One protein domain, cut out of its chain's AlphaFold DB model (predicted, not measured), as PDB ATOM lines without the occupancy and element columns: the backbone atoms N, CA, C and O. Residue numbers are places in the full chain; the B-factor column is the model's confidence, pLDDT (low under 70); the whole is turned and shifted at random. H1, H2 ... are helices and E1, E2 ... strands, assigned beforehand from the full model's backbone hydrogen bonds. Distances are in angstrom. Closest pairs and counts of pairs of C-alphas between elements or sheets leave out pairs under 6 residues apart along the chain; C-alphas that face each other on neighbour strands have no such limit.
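AT A GLANCE: This is residues 10 to 86 of the 92 residues of an uncharacterized protein of Cytophagales bacterium (UniProt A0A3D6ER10). A four-stranded antiparallel sheet, in order E1, E4, E3, E2, has H2 and H3 on one face, making two layers, helices on one face of a sheet; H1 sits off the sheet, away from the other helices. The 77 printed residues, mixed in class, run E1, H1, E2, H2, H3, E3, E4. The whole is compact, with a radius of gyration of the C-alphas of 12.5 A, yet elongated, spanning 35 by 23 by 21 A.

HOW THE PARTS SIT: Begin at edge strand E1, residues 10 to 12, antiparallel to E4, residues 80 to 86; N 11 and O 81 are 2.8 A apart, within hydrogen-bond range. H1, residues 15 to 21, is not on the sheet. At edge strand E2, residues 30 to 35, find antiparallel E3, residues 70 to 75, with N 32 and O 73 at 2.8 A. H2, residues 47 to 58, runs along E2 at 25 degrees on the local plane, at a height over the sheet of 10.1 A; their closest C-alphas, Leu 32 and Ala 49, are 6.0 A apart. With residues 56 to 57 alone, H2 only just touches H3, residues 60 to 68, only at the corner, with 3 pairs of C-alphas within 8 A; the closest, Ile 56 and Gly 62, are 5.0 A apart. E3 and E4 form a hairpin, with N 82 and O 74 at 2.8 A. Every O i to N i+4 pair is within hydrogen-bond range in H2 and H3, and 2 of 3 in H1.

IN THESE COORDINATES: Find C-alpha 10 at (120.813, 141.556, 163.216), where E1 begins. E2 spans 16.4 A, H2 16.6 A and E3 16.9 A. E4, 18.0 A, ends at C-alpha 86, (122.389, 132.601, 174.830).

THE WHOLE: The farthest C-alphas, Lys 24 and Leu 68, are 36.8 A apart. The printed part has no cut; E2 to H2 is a long link. Look for pLDDT under 70 at residues 22 to 26.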
ATOM      1  N   GLN A  10     121.872 140.555 163.315       86.00
ATOM      2  CA  GLN A  10     120.813 141.556 163.216       86.00
ATOM      3  C   GLN A  10     120.234 141.575 161.806       86.00
ATOM      4  O   GLN A  10     120.967 141.695 160.827       86.00
ATOM      5  N   TYR A  11     118.910 141.512 161.719       86.62
ATOM      6  CA  TYR A  11     118.156 141.592 160.476       86.62
ATOM      7  C   TYR A  11     117.205 142.781 160.554       86.62
ATOM      8  O   TYR A  11     116.366 142.856 161.452       86.62
ATOM      9  N   GLN A  12     117.361 143.730 159.636       87.12
ATOM     10  CA  GLN A  12     116.463 144.873 159.519       87.12
ATOM     11  C   GLN A  12     115.305 144.509 158.597       87.12
ATOM     12  O   GLN A  12     115.529 144.119 157.454       87.12
ATOM     13  N   PHE A  13     114.082 144.692 159.079       84.88
ATOM     14  CA  PHE A  13     112.875 144.553 158.277       84.88
ATOM     15  C   PHE A  13     112.248 145.911 157.977       84.88
ATOM     16  O   PHE A  13     112.534 146.915 158.642       84.88
ATOM     17  N   PHE A  14     111.346 145.932 156.999       81.19
ATOM     18  CA  PHE A  14     110.610 147.132 156.621       81.19
ATOM     19  C   PHE A  14     109.120 147.022 156.950       81.19
ATOM     20  O   PHE A  14     108.493 145.974 156.824       81.19
ATOM     21  N   LEU A  15     108.513 148.157 157.311       78.19
ATOM     22  CA  LEU A  15     107.084 148.257 157.644       78.19
ATOM     23  C   LEU A  15     106.156 147.730 156.539       78.19
ATOM     24  O   LEU A  15     105.071 147.236 156.839       78.19
ATOM     25  N   HIS A  16     106.551 147.856 155.269       79.12
ATOM     26  CA  HIS A  16     105.728 147.412 154.145       79.12
ATOM     27  C   HIS A  16     105.592 145.882 154.082       79.12
ATOM     28  O   HIS A  16     104.537 145.403 153.672       79.12
ATOM     29  N   GLU A  17     106.588 145.125 154.557       74.00
ATOM     30  CA  GLU A  17     106.525 143.658 154.628       74.00
ATOM     31  C   GLU A  17     105.504 143.201 155.679       74.00
ATOM     32  O   GLU A  17     104.702 142.300 155.442       74.00
ATOM     33  N   PHE A  18     105.452 143.895 156.817       73.38
ATOM     34  CA  PHE A  18     104.523 143.570 157.897       73.38
ATOM     35  C   PHE A  18     103.089 144.054 157.653       73.38
ATOM     36  O   PHE A  18     102.138 143.351 158.000       73.38
ATOM     37  N   LYS A  19     102.908 145.223 157.021       72.69
ATOM     38  CA  LYS A  19     101.570 145.731 156.663       72.69
ATOM     39  C   LYS A  19     100.819 144.784 155.725       72.69
ATOM     40  O   LYS A  19      99.601 144.682 155.841       72.69
ATOM     41  N   ALA A  20     101.534 144.103 154.827       71.44
ATOM     42  CA  ALA A  20     100.953 143.099 153.937       71.44
ATOM     43  C   ALA A  20     100.525 141.826 154.691       71.44
ATOM     44  O   ALA A  20      99.506 141.228 154.358       71.44
ATOM     45  N   LEU A  21     101.278 141.439 155.725       70.19
ATOM     46  CA  LEU A  21     101.020 140.249 156.540       70.19
ATOM     47  C   LEU A  21      99.872 140.440 157.534       70.19
ATOM     48  O   LEU A  21      99.041 139.547 157.687       70.19
ATOM     49  N   ASN A  22      99.826 141.581 158.226       68.19
ATOM     50  CA  ASN A  22      98.810 141.845 159.242       68.19
ATOM     51  C   ASN A  22      98.509 143.353 159.349       68.19
ATOM     52  O   ASN A  22      99.090 144.051 160.184       68.19
ATOM     53  N   PRO A  23      97.557 143.878 158.554       68.56
ATOM     54  CA  PRO A  23      97.239 145.310 158.529       68.56
ATOM     55  C   PRO A  23      96.563 145.827 159.811       68.56
ATOM     56  O   PRO A  23      96.430 147.036 159.990       68.56
ATOM     57  N   LYS A  24      96.119 144.932 160.709       69.62
ATOM     58  CA  LYS A  24      95.469 145.278 161.988       69.62
ATOM     59  C   LYS A  24      96.442 145.400 163.165       69.62
ATOM     60  O   LYS A  24      96.060 145.920 164.212       69.62
ATOM     61  N   GLU A  25      97.672 144.913 163.024       69.69
ATOM     62  CA  GLU A  25      98.659 144.908 164.104       69.69
ATOM     63  C   GLU A  25      99.436 146.229 164.088       69.69
ATOM     64  O   GLU A  25     100.013 146.618 163.077       69.69
ATOM     65  N   LYS A  26      99.421 146.960 165.207       68.38
ATOM     66  CA  LYS A  26     100.102 148.263 165.316       68.38
ATOM     67  C   LYS A  26     101.572 148.132 165.713       68.38
ATOM     68  O   LYS A  26     102.328 149.095 165.613       68.38
ATOM     69  N   THR A  27     101.975 146.979 166.233       71.25
ATOM     70  CA  THR A  27     103.322 146.740 166.751       71.25
ATOM     71  C   THR A  27     103.642 145.262 166.603       71.25
ATOM     72  O   THR A  27     102.881 144.428 167.074       71.25
ATOM     73  N   TYR A  28     104.771 144.957 165.967       79.12
ATOM     74  CA  TYR A  28     105.179 143.593 165.618       79.12
ATOM     75  C   TYR A  28     106.252 143.041 166.568       79.12
ATOM     76  O   TYR A  28     107.008 142.146 166.210       79.12
ATOM     77  N   THR A  29     106.375 143.596 167.775       87.00
ATOM     78  CA  THR A  29     107.449 143.231 168.704       87.00
ATOM     79  C   THR A  29     107.215 141.882 169.350       87.00
ATOM     80  O   THR A  29     106.117 141.610 169.835       87.00
ATOM     81  N   PHE A  30     108.271 141.084 169.455       89.06
ATOM     82  CA  PHE A  30     108.242 139.856 170.232       89.06
ATOM     83  C   PHE A  30     109.620 139.509 170.781       89.06
ATOM     84  O   PHE A  30     110.655 139.921 170.257       89.06
ATOM     85  N   THR A  31     109.607 138.686 171.819       90.12
ATOM     86  CA  THR A  31     110.778 137.972 172.307       90.12
ATOM     87  C   THR A  31     110.460 136.493 172.197       90.12
ATOM     88  O   THR A  31     109.389 136.061 172.619       90.12
ATOM     89  N   LEU A  32     111.353 135.718 171.604       90.00
ATOM     90  CA  LEU A  32     111.253 134.274 171.473       90.00
ATOM     91  C   LEU A  32     112.554 133.686 172.007       90.00
ATOM     92  O   LEU A  32     113.625 133.915 171.452       90.00
ATOM     93  N   GLN A  33     112.440 132.931 173.089       90.06
ATOM     94  CA  GLN A  33     113.555 132.219 173.696       90.06
ATOM     95  C   GLN A  33     113.406 130.761 173.320       90.06
ATOM     96  O   GLN A  33     112.380 130.164 173.643       90.06
ATOM     97  N   VAL A  34     114.391 130.190 172.637       88.00
ATOM     98  CA  VAL A  34     114.338 128.793 172.211       88.00
ATOM     99  C   VAL A  34     115.449 128.008 172.874       88.00
ATOM    100  O   VAL A  34     116.605 128.420 172.851       88.00
ATOM    101  N   SER A  35     115.064 126.876 173.452       82.69
ATOM    102  CA  SER A  35     115.953 125.920 174.099       82.69
ATOM    103  C   SER A  35     115.513 124.513 173.720       82.69
ATOM    104  O   SER A  35     114.315 124.213 173.751       82.69
ATOM    105  N   ALA A  36     116.457 123.670 173.298       81.12
ATOM    106  CA  ALA A  36     116.193 122.297 172.855       81.12
ATOM    107  C   ALA A  36     115.034 122.196 171.832       81.12
ATOM    108  O   ALA A  36     114.166 121.324 171.918       81.12
ATOM    109  N   GLY A  37     114.972 123.150 170.896       77.56
ATOM    110  CA  GLY A  37     113.937 123.213 169.856       77.56
ATOM    111  C   GLY A  37     112.529 123.603 170.332       77.56
ATOM    112  O   GLY A  37     111.576 123.487 169.561       77.56
ATOM    113  N   LYS A  38     112.361 124.071 171.576       83.50
ATOM    114  CA  LYS A  38     111.072 124.519 172.128       83.50
ATOM    115  C   LYS A  38     111.153 125.947 172.653       83.50
ATOM    116  O   LYS A  38     112.179 126.371 173.180       83.50
ATOM    117  N   ALA A  39     110.048 126.684 172.544       87.44
ATOM    118  CA  ALA A  39     109.941 127.989 173.186       87.44
ATOM    119  C   ALA A  39     109.979 127.834 174.714       87.44
ATOM    120  O   ALA A  39     109.207 127.061 175.284       87.44
ATOM    121  N   ARG A  40     110.866 128.583 175.368       87.88
ATOM    122  CA  ARG A  40     111.002 128.641 176.829       87.88
ATOM    123  C   ARG A  40     110.108 129.718 177.446       87.88
ATOM    124  O   ARG A  40     109.715 129.599 178.601       87.88
ATOM    125  N   ASN A  41     109.783 130.762 176.687       87.25
ATOM    126  CA  ASN A  41     108.943 131.867 177.132       87.25
ATOM    127  C   ASN A  41     107.514 131.780 176.569       87.25
ATOM    128  O   ASN A  41     107.236 131.044 175.621       87.25
ATOM    129  N   ASN A  42     106.589 132.550 177.156       84.38
ATOM    130  CA  ASN A  42     105.223 132.619 176.649       84.38
ATOM    131  C   ASN A  42     105.182 133.414 175.334       84.38
ATOM    132  O   ASN A  42     105.348 134.631 175.331       84.38
ATOM    133  N   ILE A  43     104.933 132.709 174.229       85.31
ATOM    134  CA  ILE A  43     104.781 133.280 172.881       85.31
ATOM    135  C   ILE A  43     103.336 133.218 172.367       85.31
ATOM    136  O   ILE A  43     103.083 133.483 171.192       85.31
ATOM    137  N   LYS A  44     102.367 132.839 173.215       79.12
ATOM    138  CA  LYS A  44     100.963 132.658 172.806       79.12
ATOM    139  C   LYS A  44     100.337 133.944 172.267       79.12
ATOM    140  O   LYS A  44      99.539 133.892 171.338       79.12
ATOM    141  N   ASP A  45     100.775 135.077 172.800       80.31
ATOM    142  CA  ASP A  45     100.273 136.405 172.452       80.31
ATOM    143  C   ASP A  45     100.904 136.977 171.170       80.31
ATOM    144  O   ASP A  45     100.436 137.985 170.649       80.31
ATOM    145  N   SER A  46     101.944 136.330 170.622       82.75
ATOM    146  CA  SER A  46     102.608 136.760 169.389       82.75
ATOM    147  C   SER A  46     102.519 135.697 168.298       82.75
ATOM    148  O   SER A  46     103.229 134.687 168.300       82.75
ATOM    149  N   LYS A  47     101.674 135.963 167.300       84.06
ATOM    150  CA  LYS A  47     101.528 135.096 166.123       84.06
ATOM    151  C   LYS A  47     102.822 135.021 165.305       84.06
ATOM    152  O   LYS A  47     103.178 133.951 164.821       84.06
ATOM    153  N   LEU A  48     103.554 136.132 165.217       85.12
ATOM    154  CA  LEU A  48     104.861 136.213 164.563       85.12
ATOM    155  C   LEU A  48     105.908 135.318 165.230       85.12
ATOM    156  O   LEU A  48     106.602 134.580 164.534       85.12
ATOM    157  N   ALA A  49     105.981 135.317 166.563       87.88
ATOM    158  CA  ALA A  49     106.903 134.447 167.293       87.88
ATOM    159  C   ALA A  49     106.599 132.957 167.057       87.88
ATOM    160  O   ALA A  49     107.515 132.160 166.857       87.88
ATOM    161  N   GLN A  50     105.317 132.579 167.030       88.25
ATOM    162  CA  GLN A  50     104.896 131.202 166.740       88.25
ATOM    163  C   GLN A  50     105.237 130.785 165.309       88.25
ATOM    164  O   GLN A  50     105.746 129.684 165.097       88.25
ATOM    165  N   GLN A  51     104.988 131.659 164.330       87.88
ATOM    166  CA  GLN A  51     105.338 131.386 162.937       87.88
ATOM    167  C   GLN A  51     106.850 131.275 162.747       87.88
ATOM    168  O   GLN A  51     107.303 130.347 162.079       87.88
ATOM    169  N   LEU A  52     107.634 132.153 163.378       87.88
ATOM    170  CA  LEU A  52     109.091 132.073 163.340       87.88
ATOM    171  C   LEU A  52     109.584 130.742 163.918       87.88
ATOM    172  O   LEU A  52     110.367 130.055 163.267       87.88
ATOM    173  N   LEU A  53     109.088 130.331 165.088       88.50
ATOM    174  CA  LEU A  53     109.450 129.043 165.682       88.50
ATOM    175  C   LEU A  53     109.106 127.871 164.751       88.50
ATOM    176  O   LEU A  53     109.927 126.974 164.572       88.50
ATOM    177  N   ALA A  54     107.927 127.892 164.125       88.88
ATOM    178  CA  ALA A  54     107.511 126.855 163.187       88.88
ATOM    179  C   ALA A  54     108.416 126.789 161.946       88.88
ATOM    180  O   ALA A  54     108.727 125.697 161.475       88.88
ATOM    181  N   VAL A  55     108.853 127.934 161.414       88.69
ATOM    182  CA  VAL A  55     109.795 127.991 160.285       88.69
ATOM    183  C   VAL A  55     111.166 127.463 160.696       88.69
ATOM    184  O   VAL A  55     111.771 126.682 159.961       88.69
ATOM    185  N   ILE A  56     111.651 127.830 161.885       87.50
ATOM    186  CA  ILE A  56     112.947 127.348 162.362       87.50
ATOM    187  C   ILE A  56     112.904 125.835 162.618       87.50
ATOM    188  O   ILE A  56     113.838 125.136 162.236       87.50
ATOM    189  N   ALA A  57     111.802 125.314 163.166       86.31
ATOM    190  CA  ALA A  57     111.602 123.881 163.375       86.31
ATOM    191  C   ALA A  57     111.534 123.078 162.061       86.31
ATOM    192  O   ALA A  57     111.957 121.926 162.024       86.31
ATOM    193  N   GLN A  58     111.035 123.681 160.978       87.44
ATOM    194  CA  GLN A  58     111.034 123.073 159.640       87.44
ATOM    195  C   GLN A  58     112.420 123.085 158.978       87.44
ATOM    196  O   GLN A  58     112.683 122.295 158.071       87.44
ATOM    197  N   SER A  59     113.322 123.966 159.414       86.69
ATOM    198  CA  SER A  59     114.688 124.033 158.902       86.69
ATOM    199  C   SER A  59     115.581 123.036 159.628       86.69
ATOM    200  O   SER A  59     115.829 123.171 160.824       86.69
ATOM    201  N   LYS A  60     116.154 122.082 158.886       84.38
ATOM    202  CA  LYS A  60     117.098 121.091 159.430       84.38
ATOM    203  C   LYS A  60     118.264 121.745 160.184       84.38
ATOM    204  O   LYS A  60     118.613 121.329 161.278       84.38
ATOM    205  N   ARG A  61     118.813 122.832 159.636       85.06
ATOM    206  CA  ARG A  61     119.899 123.581 160.284       85.06
ATOM    207  C   ARG A  61     119.417 124.336 161.526       85.06
ATOM    208  O   ARG A  61     120.162 124.471 162.487       85.06
ATOM    209  N   GLY A  62     118.186 124.847 161.500       83.00
ATOM    210  CA  GLY A  62     117.583 125.554 162.628       83.00
ATOM    211  C   GLY A  62     117.367 124.642 163.832       83.00
ATOM    212  O   GLY A  62     117.782 124.978 164.938       83.00
ATOM    213  N   SER A  63     116.786 123.464 163.597       83.44
ATOM    214  CA  SER A  63     116.557 122.464 164.641       83.44
ATOM    215  C   SER A  63     117.860 121.892 165.207       83.44
ATOM    216  O   SER A  63     117.966 121.732 166.424       83.44
ATOM    217  N   GLU A  64     118.873 121.659 164.367       85.25
ATOM    218  CA  GLU A  64     120.218 121.256 164.802       85.25
ATOM    219  C   GLU A  64     120.859 122.327 165.700       85.25
ATOM    220  O   GLU A  64     121.252 122.029 166.825       85.25
ATOM    221  N   LEU A  65     120.899 123.591 165.259       83.56
ATOM    222  CA  LEU A  65     121.488 124.684 166.041       83.56
ATOM    223  C   LEU A  65     120.777 124.878 167.388       83.56
ATOM    224  O   LEU A  65     121.440 124.976 168.416       83.56
ATOM    225  N   MET A  66     119.443 124.860 167.406       82.62
ATOM    226  CA  MET A  66     118.642 125.014 168.631       82.62
ATOM    227  C   MET A  66     118.698 123.816 169.581       82.62
ATOM    228  O   MET A  66     118.277 123.928 170.732       82.62
ATOM    229  N   SER A  67     119.161 122.661 169.103       81.88
ATOM    230  CA  SER A  67     119.434 121.500 169.956       81.88
ATOM    231  C   SER A  67     120.817 121.589 170.601       81.88
ATOM    232  O   SER A  67     121.031 121.014 171.663       81.88
ATOM    233  N   LEU A  68     121.747 122.312 169.970       84.00
ATOM    234  CA  LEU A  68     123.122 122.493 170.439       84.00
ATOM    235  C   LEU A  68     123.275 123.668 171.408       84.00
ATOM    236  O   LEU A  68     124.199 123.673 172.218       84.00
ATOM    237  N   ALA A  69     122.428 124.690 171.297       84.62
ATOM    238  CA  ALA A  69     122.494 125.867 172.146       84.62
ATOM    239  C   ALA A  69     121.148 126.577 172.269       84.62
ATOM    240  O   ALA A  69     120.263 126.450 171.422       84.62
ATOM    241  N   ASP A  70     121.054 127.399 173.308       88.00
ATOM    242  CA  ASP A  70     119.933 128.296 173.521       88.00
ATOM    243  C   ASP A  70     120.090 129.560 172.668       88.00
ATOM    244  O   ASP A  70     121.186 130.107 172.514       88.00
ATOM    245  N   TYR A  71     118.977 130.054 172.134       88.38
ATOM    246  CA  TYR A  71     118.946 131.266 171.321       88.38
ATOM    247  C   TYR A  71     117.828 132.204 171.768       88.38
ATOM    248  O   TYR A  71     116.703 131.783 172.043       88.38
ATOM    249  N   ASP A  72     118.140 133.494 171.780       89.88
ATOM    250  CA  ASP A  72     117.208 134.585 172.030       89.88
ATOM    251  C   ASP A  72     116.974 135.355 170.720       89.88
ATOM    252  O   ASP A  72     117.904 135.886 170.108       89.88
ATOM    253  N   PHE A  73     115.713 135.408 170.293       90.25
ATOM    254  CA  PHE A  73     115.234 136.149 169.130       90.25
ATOM    255  C   PHE A  73     114.387 137.320 169.619       90.25
ATOM    256  O   PHE A  73     113.353 137.122 170.258       90.25
ATOM    257  N   VAL A  74     114.804 138.545 169.315       91.25
ATOM    258  CA  VAL A  74     114.123 139.761 169.771       91.25
ATOM    259  C   VAL A  74     113.815 140.643 168.578       91.25
ATOM    260  O   VAL A  74     114.733 141.136 167.928       91.25
ATOM    261  N   LEU A  75     112.531 140.868 168.302       90.19
ATOM    262  CA  LEU A  75     112.080 141.860 167.333       90.19
ATOM    263  C   LEU A  75     111.669 143.136 168.073       90.19
ATOM    264  O   LEU A  75     110.669 143.157 168.795       90.19
ATOM    265  N   GLY A  76     112.470 144.188 167.905       86.62
ATOM    266  CA  GLY A  76     112.224 145.507 168.490       86.62
ATOM    267  C   GLY A  76     111.207 146.340 167.705       86.62
ATOM    268  O   GLY A  76     110.818 145.994 166.589       86.62
ATOM    269  N   LYS A  77     110.776 147.472 168.281       85.31
ATOM    270  CA  LYS A  77     109.843 148.413 167.623       85.31
ATOM    271  C   LYS A  77     110.426 149.008 166.339       85.31
ATOM    272  O   LYS A  77     109.674 149.339 165.430       85.31
ATOM    273  N   ASP A  78     111.751 149.047 166.250       85.44
ATOM    274  CA  ASP A  78     112.510 149.486 165.075       85.44
ATOM    275  C   ASP A  78     112.513 148.447 163.941       85.44
ATOM    276  O   ASP A  78     113.255 148.585 162.971       85.44
ATOM    277  N   LEU A  79     111.722 147.371 164.071       85.88
ATOM    278  CA  LEU A  79     111.663 146.244 163.136       85.88
ATOM    279  C   LEU A  79     113.023 145.579 162.895       85.88
ATOM    280  O   LEU A  79     113.270 144.982 161.849       85.88
ATOM    281  N   LYS A  80     113.906 145.664 163.887       89.62
ATOM    282  CA  LYS A  80     115.186 144.970 163.901       89.62
ATOM    283  C   LYS A  80     115.041 143.673 164.689       89.62
ATOM    284  O   LYS A  80     114.770 143.707 165.891       89.62
ATOM    285  N   LEU A  81     115.224 142.544 164.012       88.81
ATOM    286  CA  LEU A  81     115.337 141.234 164.639       88.81
ATOM    287  C   LEU A  81     116.785 140.999 165.033       88.81
ATOM    288  O   LEU A  81     117.667 140.940 164.182       88.81
ATOM    289  N   THR A  82     117.010 140.840 166.326       90.00
ATOM    290  CA  THR A  82     118.303 140.472 166.891       90.00
ATOM    291  C   THR A  82     118.254 139.011 167.301       90.00
ATOM    292  O   THR A  82     117.352 138.602 168.029       90.00
ATOM    293  N   VAL A  83     119.221 138.231 166.833       89.25
ATOM    294  CA  VAL A  83     119.401 136.821 167.167       89.25
ATOM    295  C   VAL A  83     120.704 136.689 167.928       89.25
ATOM    296  O   VAL A  83     121.779 136.957 167.393       89.25
ATOM    297  N   SER A  84     120.612 136.288 169.186       88.62
ATOM    298  CA  SER A  84     121.774 136.102 170.049       88.62
ATOM    299  C   SER A  84     121.821 134.659 170.513       88.62
ATOM    300  O   SER A  84     120.814 134.122 170.973       88.62
ATOM    301  N   LYS A  85     122.992 134.024 170.411       86.12
ATOM    302  CA  LYS A  85     123.231 132.771 171.124       86.12
ATOM    303  C   LYS A  85     123.236 133.109 172.610       86.12
ATOM    304  O   LYS A  85     124.023 133.948 173.046       86.12
ATOM    305  N   ARG A  86     122.350 132.493 173.380       77.25
ATOM    306  CA  ARG A  86     122.389 132.601 174.830       77.25
ATOM    307  C   ARG A  86     123.581 131.766 175.270       77.25
ATOM    308  O   ARG A  86     123.647 130.573 174.971       77.25
TER     309      ARG A  86